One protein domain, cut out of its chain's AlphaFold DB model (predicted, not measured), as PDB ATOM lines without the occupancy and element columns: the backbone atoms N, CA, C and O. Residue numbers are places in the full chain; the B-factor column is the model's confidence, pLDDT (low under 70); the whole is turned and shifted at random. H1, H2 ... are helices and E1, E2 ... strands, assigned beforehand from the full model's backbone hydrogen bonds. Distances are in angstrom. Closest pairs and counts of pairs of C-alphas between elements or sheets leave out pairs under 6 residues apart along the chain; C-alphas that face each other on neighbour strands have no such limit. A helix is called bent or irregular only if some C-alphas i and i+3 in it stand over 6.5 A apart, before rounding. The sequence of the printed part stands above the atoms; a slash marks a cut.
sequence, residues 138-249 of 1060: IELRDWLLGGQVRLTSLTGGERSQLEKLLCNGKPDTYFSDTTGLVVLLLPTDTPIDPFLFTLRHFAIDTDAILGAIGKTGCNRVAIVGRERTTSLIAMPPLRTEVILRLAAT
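Overview. This is residues 138 to 249 of the 1060 residues of an uncharacterized protein of Bradyrhizobiaceae bacterium (UniProt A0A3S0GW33). One strongly twisted sheet of six strands forms the middle, with the longest helix, H3, over one face and the short helices H1 and H2 on the other: three layers, helices on both faces of a sheet. H4 lies off the sheet and packs on H3, after a long link. The printed part has 112 residues with four named helices and six named strands, in the order H1 E1 E2 H2 E3 E4 H3 E5 E6 H4; the class is mixed, helices and strands. The sheet's order is E2 E1 E3 E4 E6 E5, all antiparallel. The whole is compact and rounded, with a radius of gyration of the C-alphas of 13.2 A and spans of 34 by 31 by 28 A.

Arrangement. H1 is residues 138 to 144, E1 151 to 153, E2 156 to 160, H2 162 to 168, E3 172 to 176, E4 181 to 187, H3 193 to 205, E5 206 to 215, E6 220 to 227 and H4 240 to 248. H1 is on the sheet at a height of 9.1 A and runs across the strands, at 85 degrees to E4 on the local plane. E1 and E2 form a hairpin, with N 160 and O 151 2.9 A apart; between E1 and E3, N 152 and O 175 are 2.9 A apart. H2 is on the sheet; its closest C-alphas with E6 are those of Leu 166 and Arg 220, 5.3 A. E3 and E4 form a hairpin, with N 174 and O 183 at 2.8 A; E4 and E6 have N 184 and O 223 at 2.9 A. H3, at a height of 8.9 A, runs along the strands, at 8 degrees to E4 on the local plane; their closest C-alphas are those of Leu 184 and Phe 202, 6.0 A. E2, H2, E3 and E4, H3, E5 are split strand-helix-strand units, two strands running the same way with another between them, each with a right-handed crossover. E5 and E6 form a hairpin, with N 213 and O 222 at 2.8 A. H4 touches H3, closest at the C-alphas of Arg 200 and Thr 240, 6.1 A, at a steep tilt of 56 degrees, opposite ways. Every O i to N i+4 pair is within hydrogen-bond range in H1 and H4, against 2 of 3 in H2 and 7 of 9 in H3.

Along the chain. H1 begins at C-alpha 138 (113.809, 140.551, 93.532). H3 is 19.1 A long and irregular, with C-alphas 194 and 197 8.1 A apart. E5, 22.7 A, bends by 63 degrees at residue 209; E6 is 21.0 A and E4 19.6 A. H4, 12.1 A, ends at C-alpha 248 (140.222, 134.723, 83.254).

Size, cuts and confidence. The C-alphas farthest apart, of Gly 217 and Ile 233, are 40.1 A apart. The printed part has no cut. The link E6 to H4, residues 228 to 239, is long. No printed residue is under 70 in pLDDT; the mean of the printed part is 94.3.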
ATOM      1  N   ILE A 138     114.928 139.611  93.689       96.38
ATOM      2  CA  ILE A 138     113.809 140.551  93.532       96.38
ATOM      3  C   ILE A 138     114.138 141.957  94.054       96.38
ATOM      4  O   ILE A 138     113.776 142.942  93.424       96.38
ATOM      5  N   GLU A 139     114.883 142.054  95.157       96.25
ATOM      6  CA  GLU A 139     115.320 143.325  95.738       96.25
ATOM      7  C   GLU A 139     116.310 144.039  94.815       96.25
ATOM      8  O   GLU A 139     116.064 145.179  94.431       96.25
ATOM      9  N   LEU A 140     117.370 143.350  94.370       97.44
ATOM     10  CA  LEU A 140     118.354 143.929  93.447       97.44
ATOM     11  C   LEU A 140     117.699 144.412  92.139       97.44
ATOM     12  O   LEU A 140     118.025 145.496  91.651       97.44
ATOM     13  N   ARG A 141     116.738 143.645  91.601       97.06
ATOM     14  CA  ARG A 141     115.932 144.041  90.437       97.06
ATOM     15  C   ARG A 141     115.122 145.308  90.717       97.06
ATOM     16  O   ARG A 141     115.204 146.266  89.950       97.06
ATOM     17  N   ASP A 142     114.335 145.321  91.788       95.44
ATOM     18  CA  ASP A 142     113.395 146.408  92.078       95.44
ATOM     19  C   ASP A 142     114.114 147.716  92.426       95.44
ATOM     20  O   ASP A 142     113.677 148.788  92.003       95.44
ATOM     21  N   TRP A 143     115.249 147.643  93.125       95.62
ATOM     22  CA  TRP A 143     116.051 148.817  93.457       95.62
ATOM     23  C   TRP A 143     116.682 149.453  92.209       95.62
ATOM     24  O   TRP A 143     116.557 150.662  92.003       95.62
ATOM     25  N   LEU A 144     117.341 148.650  91.363       96.69
ATOM     26  CA  LEU A 144     118.214 149.151  90.290       96.69
ATOM     27  C   LEU A 144     117.531 149.263  88.916       96.69
ATOM     28  O   LEU A 144     117.896 150.134  88.123       96.69
ATOM     29  N   LEU A 145     116.545 148.409  88.625       96.06
ATOM     30  CA  LEU A 145     115.778 148.412  87.369       96.06
ATOM     31  C   LEU A 145     114.349 148.937  87.560       96.06
ATOM     32  O   LEU A 145     113.817 149.577  86.661       96.06
ATOM     33  N   GLY A 146     113.756 148.773  88.747       91.25
ATOM     34  CA  GLY A 146     112.455 149.364  89.101       91.25
ATOM     35  C   GLY A 146     112.468 150.889  89.295       91.25
ATOM     36  O   GLY A 146     111.459 151.469  89.689       91.25
ATOM     37  N   GLY A 147     113.601 151.556  89.040       84.31
ATOM     38  CA  GLY A 147     113.728 153.015  89.059       84.31
ATOM     39  C   GLY A 147     113.767 153.663  90.446       84.31
ATOM     40  O   GLY A 147     113.719 154.890  90.519       84.31
ATOM     41  N   GLN A 148     113.868 152.874  91.524       88.44
ATOM     42  CA  GLN A 148     113.964 153.384  92.902       88.44
ATOM     43  C   GLN A 148     115.299 154.093  93.173       88.44
ATOM     44  O   GLN A 148     115.351 155.017  93.980       88.44
ATOM     45  N   VAL A 149     116.363 153.661  92.493       92.69
ATOM     46  CA  VAL A 149     117.722 154.200  92.595       92.69
ATOM     47  C   VAL A 149     118.165 154.750  91.241       92.69
ATOM     48  O   VAL A 149     117.903 154.150  90.194       92.69
ATOM     49  N   ARG A 150     118.896 155.870  91.247       95.12
ATOM     50  CA  ARG A 150     119.680 156.329  90.089       95.12
ATOM     51  C   ARG A 150     121.165 156.229  90.388       95.12
ATOM     52  O   ARG A 150     121.601 156.449  91.511       95.12
ATOM     53  N   LEU A 151     121.941 155.930  89.358       97.06
ATOM     54  CA  LEU A 151     123.376 155.713  89.439       97.06
ATOM     55  C   LEU A 151     124.138 156.916  88.872       97.06
ATOM     56  O   LEU A 151     123.812 157.416  87.794       97.06
ATOM     57  N   THR A 152     125.162 157.368  89.596       96.25
ATOM     58  CA  THR A 152     126.122 158.399  89.162       96.25
ATOM     59  C   THR A 152     127.500 157.759  89.075       96.25
ATOM     60  O   THR A 152     127.887 157.063  90.009       96.25
ATOM     61  N   SER A 153     128.235 157.955  87.979       95.38
ATOM     62  CA  SER A 153     129.594 157.407  87.861       95.38
ATOM     63  C   SER A 153     130.550 158.143  88.807       95.38
ATOM     64  O   SER A 153     130.369 159.331  89.089       95.38
ATOM     65  N   LEU A 154     131.573 157.440  89.294       90.44
ATOM     66  CA  LEU A 154     132.618 157.997  90.148       90.44
ATOM     67  C   LEU A 154     133.441 159.068  89.421       90.44
ATOM     68  O   LEU A 154     133.835 160.065  90.025       90.44
ATOM     69  N   THR A 155     133.655 158.895  88.113       84.88
ATOM     70  CA  THR A 155     134.282 159.911  87.250       84.88
ATOM     71  C   THR A 155     133.324 161.048  86.847       84.88
ATOM     72  O   THR A 155     133.746 162.028  86.232       84.88
ATOM     73  N   GLY A 156     132.053 160.977  87.266       85.12
ATOM     74  CA  GLY A 156     131.038 162.022  87.142       85.12
ATOM     75  C   GLY A 156     129.990 161.765  86.050       85.12
ATOM     76  O   GLY A 156     129.799 160.653  85.566       85.12
ATOM     77  N   GLY A 157     129.275 162.822  85.656       86.38
ATOM     78  CA  GLY A 157     128.252 162.771  84.605       86.38
ATOM     79  C   GLY A 157     126.807 162.688  85.114       86.38
ATOM     80  O   GLY A 157     126.513 162.949  86.280       86.38
ATOM     81  N   GLU A 158     125.878 162.389  84.204       89.31
ATOM     82  CA  GLU A 158     124.438 162.425  84.480       89.31
ATOM     83  C   GLU A 158     123.921 161.182  85.216       89.31
ATOM     84  O   GLU A 158     124.203 160.041  84.836       89.31
ATOM     85  N   ARG A 159     123.054 161.414  86.212       93.75
ATOM     86  CA  ARG A 159     122.311 160.361  86.920       93.75
ATOM     87  C   ARG A 159     121.499 159.518  85.940       93.75
ATOM     88  O   ARG A 159     120.559 160.018  85.323       93.75
ATOM     89  N   SER A 160     121.814 158.231  85.859       96.44
ATOM     90  CA  SER A 160     121.212 157.287  84.914       96.44
ATOM     91  C   SER A 160     120.589 156.087  85.631       96.44
ATOM     92  O   SER A 160     121.025 155.699  86.710       96.44
ATOM     93  N   GLN A 161     119.557 155.484  85.040       96.50
ATOM     94  CA  GLN A 161     119.019 154.196  85.499       96.50
ATOM     95  C   GLN A 161     119.922 153.050  85.031       96.50
ATOM     96  O   GLN A 161     120.523 153.148  83.955       96.50
ATOM     97  N   LEU A 162     119.987 151.950  85.793       97.69
ATOM     98  CA  LEU A 162     120.869 150.829  85.452       97.69
ATOM     99  C   LEU A 162     120.531 150.213  84.086       97.69
ATOM    100  O   LEU A 162     121.440 149.865  83.341       97.69
ATOM    101  N   GLU A 163     119.253 150.144  83.710       96.69
ATOM    102  CA  GLU A 163     118.836 149.619  82.405       96.69
ATOM    103  C   GLU A 163     119.494 150.367  81.229       96.69
ATOM    104  O   GLU A 163     120.039 149.743  80.316       96.69
ATOM    105  N   LYS A 164     119.534 151.706  81.287       96.88
ATOM    106  CA  LYS A 164     120.230 152.534  80.288       96.88
ATOM    107  C   LYS A 164     121.740 152.276  80.308       96.88
ATOM    108  O   LYS A 164     122.365 152.281  79.250       96.88
ATOM    109  N   LEU A 165     122.324 152.058  81.488       97.81
ATOM    110  CA  LEU A 165     123.761 151.825  81.657       97.81
ATOM    111  C   LEU A 165     124.207 150.443  81.157       97.81
ATOM    112  O   LEU A 165     125.229 150.360  80.485       97.81
ATOM    113  N   LEU A 166     123.434 149.378  81.381       98.06
ATOM    114  CA  LEU A 166     123.747 148.046  80.844       98.06
ATOM    115  C   LEU A 166     123.923 148.097  79.318       98.06
ATOM    116  O   LEU A 166     124.902 147.588  78.777       98.06
ATOM    117  N   CYS A 167     123.038 148.804  78.618       96.94
ATOM    118  CA  CYS A 167     123.069 148.863  77.158       96.94
ATOM    119  C   CYS A 167     123.973 149.986  76.604       96.94
ATOM    120  O   CYS A 167     124.669 149.757  75.617       96.94
ATOM    121  N   ASN A 168     124.082 151.150  77.266       95.94
ATOM    122  CA  ASN A 168     124.794 152.334  76.739       95.94
ATOM    123  C   ASN A 168     125.777 153.036  77.712       95.94
ATOM    124  O   ASN A 168     126.310 154.092  77.380       95.94
ATOM    125  N   GLY A 169     126.000 152.513  78.920       95.56
ATOM    126  CA  GLY A 169     126.890 153.108  79.930       95.56
ATOM    127  C   GLY A 169     128.381 152.930  79.617       95.56
ATOM    128  O   GLY A 169     128.766 152.048  78.856       95.56
ATOM    129  N   LYS A 170     129.251 153.750  80.212       95.38
ATOM    130  CA  LYS A 170     130.706 153.528  80.133       95.38
ATOM    131  C   LYS A 170     131.123 152.568  81.255       95.38
ATOM    132  O   LYS A 170     130.554 152.684  82.336       95.38
ATOM    133  N   PRO A 171     132.080 151.646  81.045       96.38
ATOM    134  CA  PRO A 171     132.647 150.876  82.147       96.38
ATOM    135  C   PRO A 171     133.219 151.822  83.210       96.38
ATOM    136  O   PRO A 171     134.095 152.630  82.904       96.38
ATOM    137  N   ASP A 172     132.658 151.778  84.416       97.06
ATOM    138  CA  ASP A 172     133.052 152.607  85.559       97.06
ATOM    139  C   ASP A 172     132.469 152.021  86.863       97.06
ATOM    140  O   ASP A 172     131.624 151.119  86.840       97.06
ATOM    141  N   THR A 173     132.899 152.560  88.004       97.56
ATOM    142  CA  THR A 173     132.234 152.389  89.297       97.56
ATOM    143  C   THR A 173     131.156 153.457  89.436       97.56
ATOM    144  O   THR A 173     131.397 154.640  89.196       97.56
ATOM    145  N   TYR A 174     129.958 153.048  89.831       98.12
ATOM    146  CA  TYR A 174     128.784 153.896  89.985       98.12
ATOM    147  C   TYR A 174     128.261 153.851  91.420       98.12
ATOM    148  O   TYR A 174     128.266 152.801  92.053       98.12
ATOM    149  N   PHE A 175     127.739 154.973  91.906       97.06
ATOM    150  CA  PHE A 175     127.108 155.102  93.220       97.06
ATOM    151  C   PHE A 175     125.620 155.364  93.073       97.06
ATOM    152  O   PHE A 175     125.203 156.133  92.198       97.06
ATOM    153  N   SER A 176     124.824 154.769  93.955       94.88
ATOM    154  CA  SER A 176     123.423 155.133  94.127       94.88
ATOM    155  C   SER A 176     123.264 156.579  94.615       94.88
ATOM    156  O   SER A 176     124.077 157.108  95.371       94.88
ATOM    157  N   ASP A 177     122.199 157.245  94.168       87.81
ATOM    158  CA  ASP A 177     121.835 158.602  94.591       87.81
ATOM    159  C   ASP A 177     121.268 158.666  96.021       87.81
ATOM    160  O   ASP A 177     121.254 159.731  96.642       87.81
ATOM    161  N   THR A 178     120.871 157.513  96.554       84.44
ATOM    162  CA  THR A 178     120.744 157.226  97.987       84.44
ATOM    163  C   THR A 178     121.996 156.488  98.465       84.44
ATOM    164  O   THR A 178     122.536 155.675  97.726       84.44
ATOM    165  N   THR A 179     122.485 156.738  99.682       80.94
ATOM    166  CA  THR A 179     123.618 155.969 100.233       80.94
ATOM    167  C   THR A 179     123.244 154.491 100.363       80.94
ATOM    168  O   THR A 179     122.192 154.174 100.919       80.94
ATOM    169  N   GLY A 180     124.106 153.600  99.867       89.88
ATOM    170  CA  GLY A 180     124.032 152.174 100.174       89.88
ATOM    171  C   GLY A 180     124.530 151.200  99.106       89.88
ATOM    172  O   GLY A 180     124.941 150.101  99.471       89.88
ATOM    173  N   LEU A 181     124.529 151.564  97.821       96.75
ATOM    174  CA  LEU A 181     124.912 150.670  96.722       96.75
ATOM    175  C   LEU A 181     126.065 151.238  95.891       96.75
ATOM    176  O   LEU A 181     126.062 152.402  95.481       96.75
ATOM    177  N   VAL A 182     127.006 150.357  95.566       98.12
ATOM    178  CA  VAL A 182     128.092 150.600  94.616       98.12
ATOM    179  C   VAL A 182     127.958 149.581  93.493       98.12
ATOM    180  O   VAL A 182     127.705 148.402  93.732       98.12
ATOM    181  N   VAL A 183     128.062 150.031  92.248       98.62
ATOM    182  CA  VAL A 183     127.831 149.209  91.060       98.62
ATOM    183  C   VAL A 183     129.025 149.318  90.128       98.62
ATOM    184  O   VAL A 183     129.281 150.374  89.555       98.62
ATOM    185  N   LEU A 184     129.738 148.215  89.946       98.75
ATOM    186  CA  LEU A 184     130.799 148.077  88.959       98.75
ATOM    187  C   LEU A 184     130.190 147.626  87.632       98.75
ATOM    188  O   LEU A 184     129.659 146.521  87.531       98.75
ATOM    189  N   LEU A 185     130.264 148.481  86.614       98.62
ATOM    190  CA  LEU A 185     129.794 148.161  85.270       98.62
ATOM    191  C   LEU A 185     130.973 147.689  84.410       98.62
ATOM    192  O   LEU A 185     131.900 148.458  84.163       98.62
ATOM    193  N   LEU A 186     130.920 146.450  83.921       98.44
ATOM    194  CA  LEU A 186     131.948 145.848  83.066       98.44
ATOM    195  C   LEU A 186     131.391 145.479  81.686       98.44
ATOM    196  O   LEU A 186     130.232 145.062  81.595       98.44
ATOM    197  N   PRO A 187     132.195 145.587  80.615       97.81
ATOM    198  CA  PRO A 187     131.853 145.011  79.325       97.81
ATOM    199  C   PRO A 187     131.984 143.483  79.341       97.81
ATOM    200  O   PRO A 187     132.813 142.919  80.051       97.81
ATOM    201  N   THR A 188     131.173 142.815  78.523       97.00
ATOM    202  CA  THR A 188     131.262 141.365  78.261       97.00
ATOM    203  C   THR A 188     131.800 141.059  76.858       97.00
ATOM    204  O   THR A 188     132.206 139.936  76.562       97.00
ATOM    205  N   ASP A 189     131.807 142.055  75.970       95.81
ATOM    206  CA  ASP A 189     132.279 141.963  74.582       95.81
ATOM    207  C   ASP A 189     133.739 142.392  74.388       95.81
ATOM    208  O   ASP A 189     134.316 142.112  73.338       95.81
ATOM    209  N   THR A 190     134.340 143.030  75.392       95.31
ATOM    210  CA  THR A 190     135.707 143.553  75.353       95.31
ATOM    211  C   THR A 190     136.478 143.205  76.634       95.31
ATOM    212  O   THR A 190     135.860 143.013  77.684       95.31
ATOM    213  N   PRO A 191     137.819 143.096  76.566       95.94
ATOM    214  CA  PRO A 191     138.664 142.793  77.721       95.94
ATOM    215  C   PRO A 191     138.553 143.794  78.875       95.94
ATOM    216  O   PRO A 191     138.472 145.002  78.636       95.94
ATOM    217  N   ILE A 192     138.602 143.306  80.121       95.25
ATOM    218  CA  ILE A 192     138.403 144.135  81.320       95.25
ATOM    219  C   ILE A 192     139.691 144.671  81.972       95.25
ATOM    220  O   ILE A 192     139.626 145.591  82.785       95.25
ATOM    221  N   ASP A 193     140.865 144.165  81.590       89.31
ATOM    222  CA  ASP A 193     142.188 144.586  82.084       89.31
ATOM    223  C   ASP A 193     142.454 146.101  81.958       89.31
ATOM    224  O   ASP A 193     143.049 146.680  82.866       89.31
ATOM    225  N   PRO A 194     142.016 146.806  80.891       91.00
ATOM    226  CA  PRO A 194     142.177 148.259  80.805       91.00
ATOM    227  C   PRO A 194     141.461 149.037  81.924       91.00
ATOM    228  O   PRO A 194     141.752 150.216  82.127       91.00
ATOM    229  N   PHE A 195     140.549 148.394  82.664       91.44
ATOM    230  CA  PHE A 195     139.763 148.983  83.749       91.44
ATOM    231  C   PHE A 195     140.276 148.594  85.152       91.44
ATOM    232  O   PHE A 195     139.521 148.677  86.118       91.44
ATOM    233  N   LEU A 196     141.562 148.223  85.299       89.56
ATOM    234  CA  LEU A 196     142.232 147.972  86.596       89.56
ATOM    235  C   LEU A 196     141.859 149.002  87.683       89.56
ATOM    236  O   LEU A 196     141.499 148.637  88.800       89.56
ATOM    237  N   PHE A 197     141.900 150.296  87.349       88.69
ATOM    238  CA  PHE A 197     141.560 151.372  88.287       88.69
ATOM    239  C   PHE A 197     140.083 151.339  88.710       88.69
ATOM    240  O   PHE A 197     139.779 151.585  89.872       88.69
ATOM    241  N   THR A 198     139.175 150.992  87.795       93.75
ATOM    242  CA  THR A 198     137.739 150.854  88.059       93.75
ATOM    243  C   THR A 198     137.458 149.675  88.983       93.75
ATOM    244  O   THR A 198     136.682 149.810  89.927       93.75
ATOM    245  N   LEU A 199     138.117 148.535  88.753       95.81
ATOM    246  CA  LEU A 199     138.048 147.374  89.643       95.81
ATOM    247  C   LEU A 199     138.539 147.742  91.053       95.81
ATOM    248  O   LEU A 199     137.890 147.404  92.045       95.81
ATOM    249  N   ARG A 200     139.635 148.509  91.149       94.38
ATOM    250  CA  ARG A 200     140.153 149.001  92.431       94.38
ATOM    251  C   ARG A 200     139.211 149.990  93.117       94.38
ATOM    252  O   ARG A 200     139.058 149.905  94.331       94.38
ATOM    253  N   HIS A 201     138.575 150.905  92.380       95.12
ATOM    254  CA  HIS A 201     137.562 151.819  92.929       95.12
ATOM    255  C   HIS A 201     136.408 151.039  93.553       95.12
ATOM    256  O   HIS A 201     136.100 151.250  94.723       95.12
ATOM    257  N   PHE A 202     135.850 150.069  92.824       97.75
ATOM    258  CA  PHE A 202     134.802 149.193  93.342       97.75
ATOM    259  C   PHE A 202     135.233 148.437  94.606       97.75
ATOM    260  O   PHE A 202     134.483 148.424  95.579       97.75
ATOM    261  N   ALA A 203     136.438 147.858  94.626       96.44
ATOM    262  CA  ALA A 203     136.955 147.122  95.783       96.44
ATOM    263  C   ALA A 203     137.225 148.020  97.010       96.44
ATOM    264  O   ALA A 203     137.041 147.590  98.149       96.44
ATOM    265  N   ILE A 204     137.649 149.272  96.799       94.38
ATOM    266  CA  ILE A 204     137.816 150.262  97.874       94.38
ATOM    267  C   ILE A 204     136.455 150.691  98.433       94.38
ATOM    268  O   ILE A 204     136.328 150.859  99.643       94.38
ATOM    269  N   ASP A 205     135.441 150.868  97.586       95.25
ATOM    270  CA  ASP A 205     134.129 151.388  97.989       95.25
ATOM    271  C   ASP A 205     133.083 150.336  98.355       95.25
ATOM    272  O   ASP A 205     132.019 150.694  98.860       95.25
ATOM    273  N   THR A 206     133.397 149.057  98.173       96.50
ATOM    274  CA  THR A 206     132.560 147.925  98.578       96.50
ATOM    275  C   THR A 206     133.156 147.237  99.800       96.50
ATOM    276  O   THR A 206     134.369 147.039  99.850       96.50
ATOM    277  N   ASP A 207     132.326 146.869 100.782       95.38
ATOM    278  CA  ASP A 207     132.711 145.929 101.854       95.38
ATOM    279  C   ASP A 207     131.969 144.584 101.824       95.38
ATOM    280  O   ASP A 207     132.396 143.655 102.506       95.38
ATOM    281  N   ALA A 208     130.897 144.474 101.034       97.19
ATOM    282  CA  ALA A 208     130.218 143.216 100.740       97.19
ATOM    283  C   ALA A 208     129.660 143.204  99.307       97.19
ATOM    284  O   ALA A 208     128.815 144.035  98.957       97.19
ATOM    285  N   ILE A 209     130.059 142.234  98.486       98.25
ATOM    286  CA  ILE A 209     129.373 141.898  97.229       98.25
ATOM    287  C   ILE A 209     127.969 141.358  97.539       98.25
ATOM    288  O   ILE A 209     127.769 140.602  98.486       98.25
ATOM    289  N   LEU A 210     126.979 141.750  96.733       98.25
ATOM    290  CA  LEU A 210     125.567 141.382  96.898       98.25
ATOM    291  C   LEU A 210     125.058 140.483  95.762       98.25
ATOM    292  O   LEU A 210     124.216 139.605  95.976       98.25
ATOM    293  N   GLY A 211     125.548 140.709  94.542       98.31
ATOM    294  CA  GLY A 211     125.099 139.997  93.351       98.31
ATOM    295  C   GLY A 211     125.565 140.646  92.050       98.31
ATOM    296  O   GLY A 211     126.464 141.485  92.047       98.31
ATOM    297  N   ALA A 212     124.933 140.277  90.937       98.69
ATOM    298  CA  ALA A 212     125.159 140.898  89.635       98.69
ATOM    299  C   ALA A 212     123.896 140.900  88.767       98.69
ATOM    300  O   ALA A 212     123.042 140.020  88.881       98.69
ATOM    301  N   ILE A 213     123.789 141.877  87.868       98.75
ATOM    302  CA  ILE A 213     122.674 142.044  86.932       98.75
ATOM    303  C   ILE A 213     123.223 142.137  85.507       98.75
ATOM    304  O   ILE A 213     124.139 142.911  85.239       98.75
ATOM    305  N   GLY A 214     122.623 141.399  84.575       98.25
ATOM    306  CA  GLY A 214     122.871 141.539  83.141       98.25
ATOM    307  C   GLY A 214     121.571 141.471  82.345       98.25
ATOM    308  O   GLY A 214     120.590 140.872  82.795       98.25
ATOM    309  N   LYS A 215     121.556 142.076  81.154       97.69
ATOM    310  CA  LYS A 215     120.390 142.111  80.260       97.69
ATOM    311  C   LYS A 215     120.738 141.483  78.911       97.69
ATOM    312  O   LYS A 215     121.776 141.786  78.332       97.69
ATOM    313  N   THR A 216     119.886 140.590  78.425       96.12
ATOM    314  CA  THR A 216     120.075 139.884  77.149       96.12
ATOM    315  C   THR A 216     120.118 140.897  76.000       96.12
ATOM    316  O   THR A 216     119.301 141.811  75.947       96.12
ATOM    317  N   GLY A 217     121.094 140.759  75.100       95.25
ATOM    318  CA  GLY A 217     121.321 141.706  74.003       95.25
ATOM    319  C   GLY A 217     122.082 142.980  74.391       95.25
ATOM    320  O   GLY A 217     122.355 143.793  73.513       95.25
ATOM    321  N   CYS A 218     122.462 143.155  75.662       96.69
ATOM    322  CA  CYS A 218     123.321 144.252  76.105       96.69
ATOM    323  C   CYS A 218     124.658 143.698  76.619       96.69
ATOM    324  O   CYS A 218     124.692 142.861  77.518       96.69
ATOM    325  N   ASN A 219     125.767 144.176  76.048       96.50
ATOM    326  CA  ASN A 219     127.108 143.614  76.249       96.50
ATOM    327  C   ASN A 219     127.780 144.062  77.563       96.50
ATOM    328  O   ASN A 219     128.963 144.410  77.571       96.50
ATOM    329  N   ARG A 220     127.031 144.122  78.670       97.75
ATOM    330  CA  ARG A 220     127.560 144.503  79.987       97.75
ATOM    331  C   ARG A 220     126.936 143.716  81.126       97.75
ATOM    332  O   ARG A 220     125.768 143.325  81.079       97.75
ATOM    333  N   VAL A 221     127.717 143.589  82.190       98.56
ATOM    334  CA  VAL A 221     127.288 143.120  83.506       98.56
ATOM    335  C   VAL A 221     127.512 144.224  84.534       98.56
ATOM    336  O   VAL A 221     128.492 144.963  84.476       98.56
ATOM    337  N   ALA A 222     126.581 144.339  85.472       98.75
ATOM    338  CA  ALA A 222     126.660 145.225  86.616       98.75
ATOM    339  C   ALA A 222     126.834 144.388  87.884       98.75
ATOM    340  O   ALA A 222     125.890 143.733  88.324       98.75
ATOM    341  N   ILE A 223     128.037 144.390  88.452       98.81
ATOM    342  CA  ILE A 223     128.345 143.753  89.736       98.81
ATOM    343  C   ILE A 223     127.926 144.723  90.839       98.81
ATOM    344  O   ILE A 223     128.276 145.900  90.799       98.81
ATOM    345  N   VAL A 224     127.134 144.245  91.796       98.75
ATOM    346  CA  VAL A 224     126.499 145.075  92.825       98.75
ATOM    347  C   VAL A 224     127.132 144.772  94.177       98.75
ATOM    348  O   VAL A 224     127.104 143.631  94.639       98.75
ATOM    349  N   GLY A 225     127.671 145.807  94.812       98.38
ATOM    350  CA  GLY A 225     128.214 145.800  96.163       98.38
ATOM    351  C   GLY A 225     127.455 146.744  97.096       98.38
ATOM    352  O   GLY A 225     126.743 147.654  96.658       98.38
ATOM    353  N   ARG A 226     127.609 146.527  98.400       97.25
ATOM    354  CA  ARG A 226     127.204 147.464  99.450       97.25
ATOM    355  C   ARG A 226     128.250 148.561  99.600       97.25
ATOM    356  O   ARG A 226     129.435 148.265  99.707       97.25
ATOM    357  N   GLU A 227     127.797 149.810  99.663       95.50
ATOM    358  CA  GLU A 227     128.647 150.967  99.959       95.50
ATOM    359  C   GLU A 227     129.327 150.797 101.322       95.50
ATOM    360  O   GLU A 227     128.665 150.625 102.347       95.50
ATOM    361  N   ARG A 228     130.659 150.842 101.316       93.19
ATOM    362  CA  ARG A 228     131.509 150.506 102.455       93.19
ATOM    363  C   ARG A 228     131.178 151.325 103.702       93.19
ATOM    364  O   ARG A 228     131.289 152.553 103.711       93.19
ATOM    365  N   THR A 229     130.882 150.609 104.786       88.19
ATOM    366  CA  THR A 229     130.838 151.128 106.165       88.19
ATOM    367  C   THR A 229     132.007 150.622 107.001       88.19
ATOM    368  O   THR A 229     132.351 151.216 108.015       88.19
ATOM    369  N   THR A 230     132.598 149.498 106.603       88.69
ATOM    370  CA  THR A 230     133.651 148.805 107.343       88.69
ATOM    371  C   THR A 230     135.015 149.379 106.976       88.69
ATOM    372  O   THR A 230     135.341 149.505 105.791       88.69
ATOM    373  N   SER A 231     135.834 149.705 107.979       86.06
ATOM    374  CA  SER A 231     137.196 150.208 107.770       86.06
ATOM    375  C   SER A 231     138.000 149.306 106.825       86.06
ATOM    376  O   SER A 231     137.939 148.080 106.926       86.06
ATOM    377  N   LEU A 232     138.806 149.919 105.950       85.56
ATOM    378  CA  LEU A 232     139.736 149.232 105.036       85.56
ATOM    379  C   LEU A 232     140.749 148.338 105.773       85.56
ATOM    380  O   LEU A 232     141.354 147.465 105.162       85.56
ATOM    381  N   ILE A 233     140.942 148.574 107.073       85.25
ATOM    382  CA  ILE A 233     141.797 147.774 107.954       85.25
ATOM    383  C   ILE A 233     141.073 146.510 108.444       85.25
ATOM    384  O   ILE A 233     141.704 145.470 108.601       85.25
ATOM    385  N   ALA A 234     139.763 146.593 108.696       86.88
ATOM    386  CA  ALA A 234     138.976 145.482 109.232       86.88
ATOM    387  C   ALA A 234     138.446 144.550 108.133       86.88
ATOM    388  O   ALA A 234     138.421 143.341 108.324       86.88
ATOM    389  N   MET A 235     138.065 145.103 106.978       90.62
ATOM    390  CA  MET A 235     137.697 144.342 105.781       90.62
ATOM    391  C   MET A 235     138.520 144.869 104.597       90.62
ATOM    392  O   MET A 235     138.125 145.874 103.996       90.62
ATOM    393  N   PRO A 236     139.677 144.269 104.276       90.75
ATOM    394  CA  PRO A 236     140.535 144.738 103.191       90.75
ATOM    395  C   PRO A 236     139.810 144.777 101.835       90.75
ATOM    396  O   PRO A 236     138.953 143.933 101.577       90.75
ATOM    397  N   PRO A 237     140.127 145.732 100.940       92.94
ATOM    398  CA  PRO A 237     139.678 145.679  99.552       92.94
ATOM    399  C   PRO A 237     140.169 144.415  98.850       92.94
ATOM    400  O   PRO A 237     141.360 144.103  98.916       92.94
ATOM    401  N   LEU A 238     139.284 143.763  98.095       94.75
ATOM    402  CA  LEU A 238     139.656 142.667  97.201       94.75
ATOM    403  C   LEU A 238     140.772 143.094  96.232       94.75
ATOM    404  O   LEU A 238     140.771 144.209  95.691       94.75
ATOM    405  N   ARG A 239     141.720 142.188  95.986       94.25
ATOM    406  CA  ARG A 239     142.799 142.402  95.016       94.25
ATOM    407  C   ARG A 239     142.285 142.400  93.597       94.25
ATOM    408  O   ARG A 239     141.547 141.507  93.185       94.25
ATOM    409  N   THR A 240     142.760 143.357  92.815       93.31
ATOM    410  CA  THR A 240     142.370 143.458  91.408       93.31
ATOM    411  C   THR A 240     142.936 142.292  90.591       93.31
ATOM    412  O   THR A 240     142.256 141.769  89.719       93.31
ATOM    413  N   GLU A 241     144.122 141.818  90.957       91.94
ATOM    414  CA  GLU A 241     144.804 140.639  90.415       91.94
ATOM    415  C   GLU A 241     143.980 139.359  90.611       91.94
ATOM    416  O   GLU A 241     143.901 138.508  89.729       91.94
ATOM    417  N   VAL A 242     143.327 139.218  91.769       94.00
ATOM    418  CA  VAL A 242     142.471 138.058  92.051       94.00
ATOM    419  C   VAL A 242     141.150 138.185  91.293       94.00
ATOM    420  O   VAL A 242     140.697 137.203  90.713       94.00
ATOM    421  N   ILE A 243     140.567 139.389  91.215       95.62
ATOM    422  CA  ILE A 243     139.369 139.651  90.399       95.62
ATOM    423  C   ILE A 243     139.629 139.303  88.923       95.62
ATOM    424  O   ILE A 243     138.830 138.590  88.320       95.62
ATOM    425  N   LEU A 244     140.750 139.755  88.348       94.06
ATOM    426  CA  LEU A 244     141.123 139.466  86.960       94.06
ATOM    427  C   LEU A 244     141.424 137.980  86.731       94.06
ATOM    428  O   LEU A 244     140.921 137.407  85.766       94.06
ATOM    429  N   ARG A 245     142.141 137.306  87.637       92.94
ATOM    430  CA  ARG A 245     142.380 135.854  87.537       92.94
ATOM    431  C   ARG A 245     141.083 135.038  87.620       92.94
ATOM    432  O   ARG A 245     140.912 134.083  86.862       92.94
ATOM    433  N   LEU A 246     140.131 135.447  88.463       94.00
ATOM    434  CA  LEU A 246     138.793 134.843  88.538       94.00
ATOM    435  C   LEU A 246     137.900 135.167  87.327       94.00
ATOM    436  O   LEU A 246     137.001 134.390  87.014       94.00
ATOM    437  N   ALA A 247     138.154 136.272  86.626       94.62
ATOM    438  CA  ALA A 247     137.540 136.570  85.334       94.62
ATOM    439  C   ALA A 247     138.171 135.758  84.184       94.62
ATOM    440  O   ALA A 247     137.477 135.368  83.247       94.62
ATOM    441  N   ALA A 248     139.474 135.472  84.263       92.81
ATOM    442  CA  ALA A 248     140.222 134.723  83.254       92.81
ATOM    443  C   ALA A 248     140.037 133.195  83.344       92.81
ATOM    444  O   ALA A 248     140.214 132.498  82.338       92.81
ATOM    445  N   THR A 249     139.701 132.650  84.524       90.25
ATOM    446  CA  THR A 249     139.652 131.193  84.718       90.25
ATOM    447  C   THR A 249     138.595 130.503  83.853       90.25
ATOM    448  O   THR A 249     137.392 130.798  83.836       90.25
TER     449      THR A 249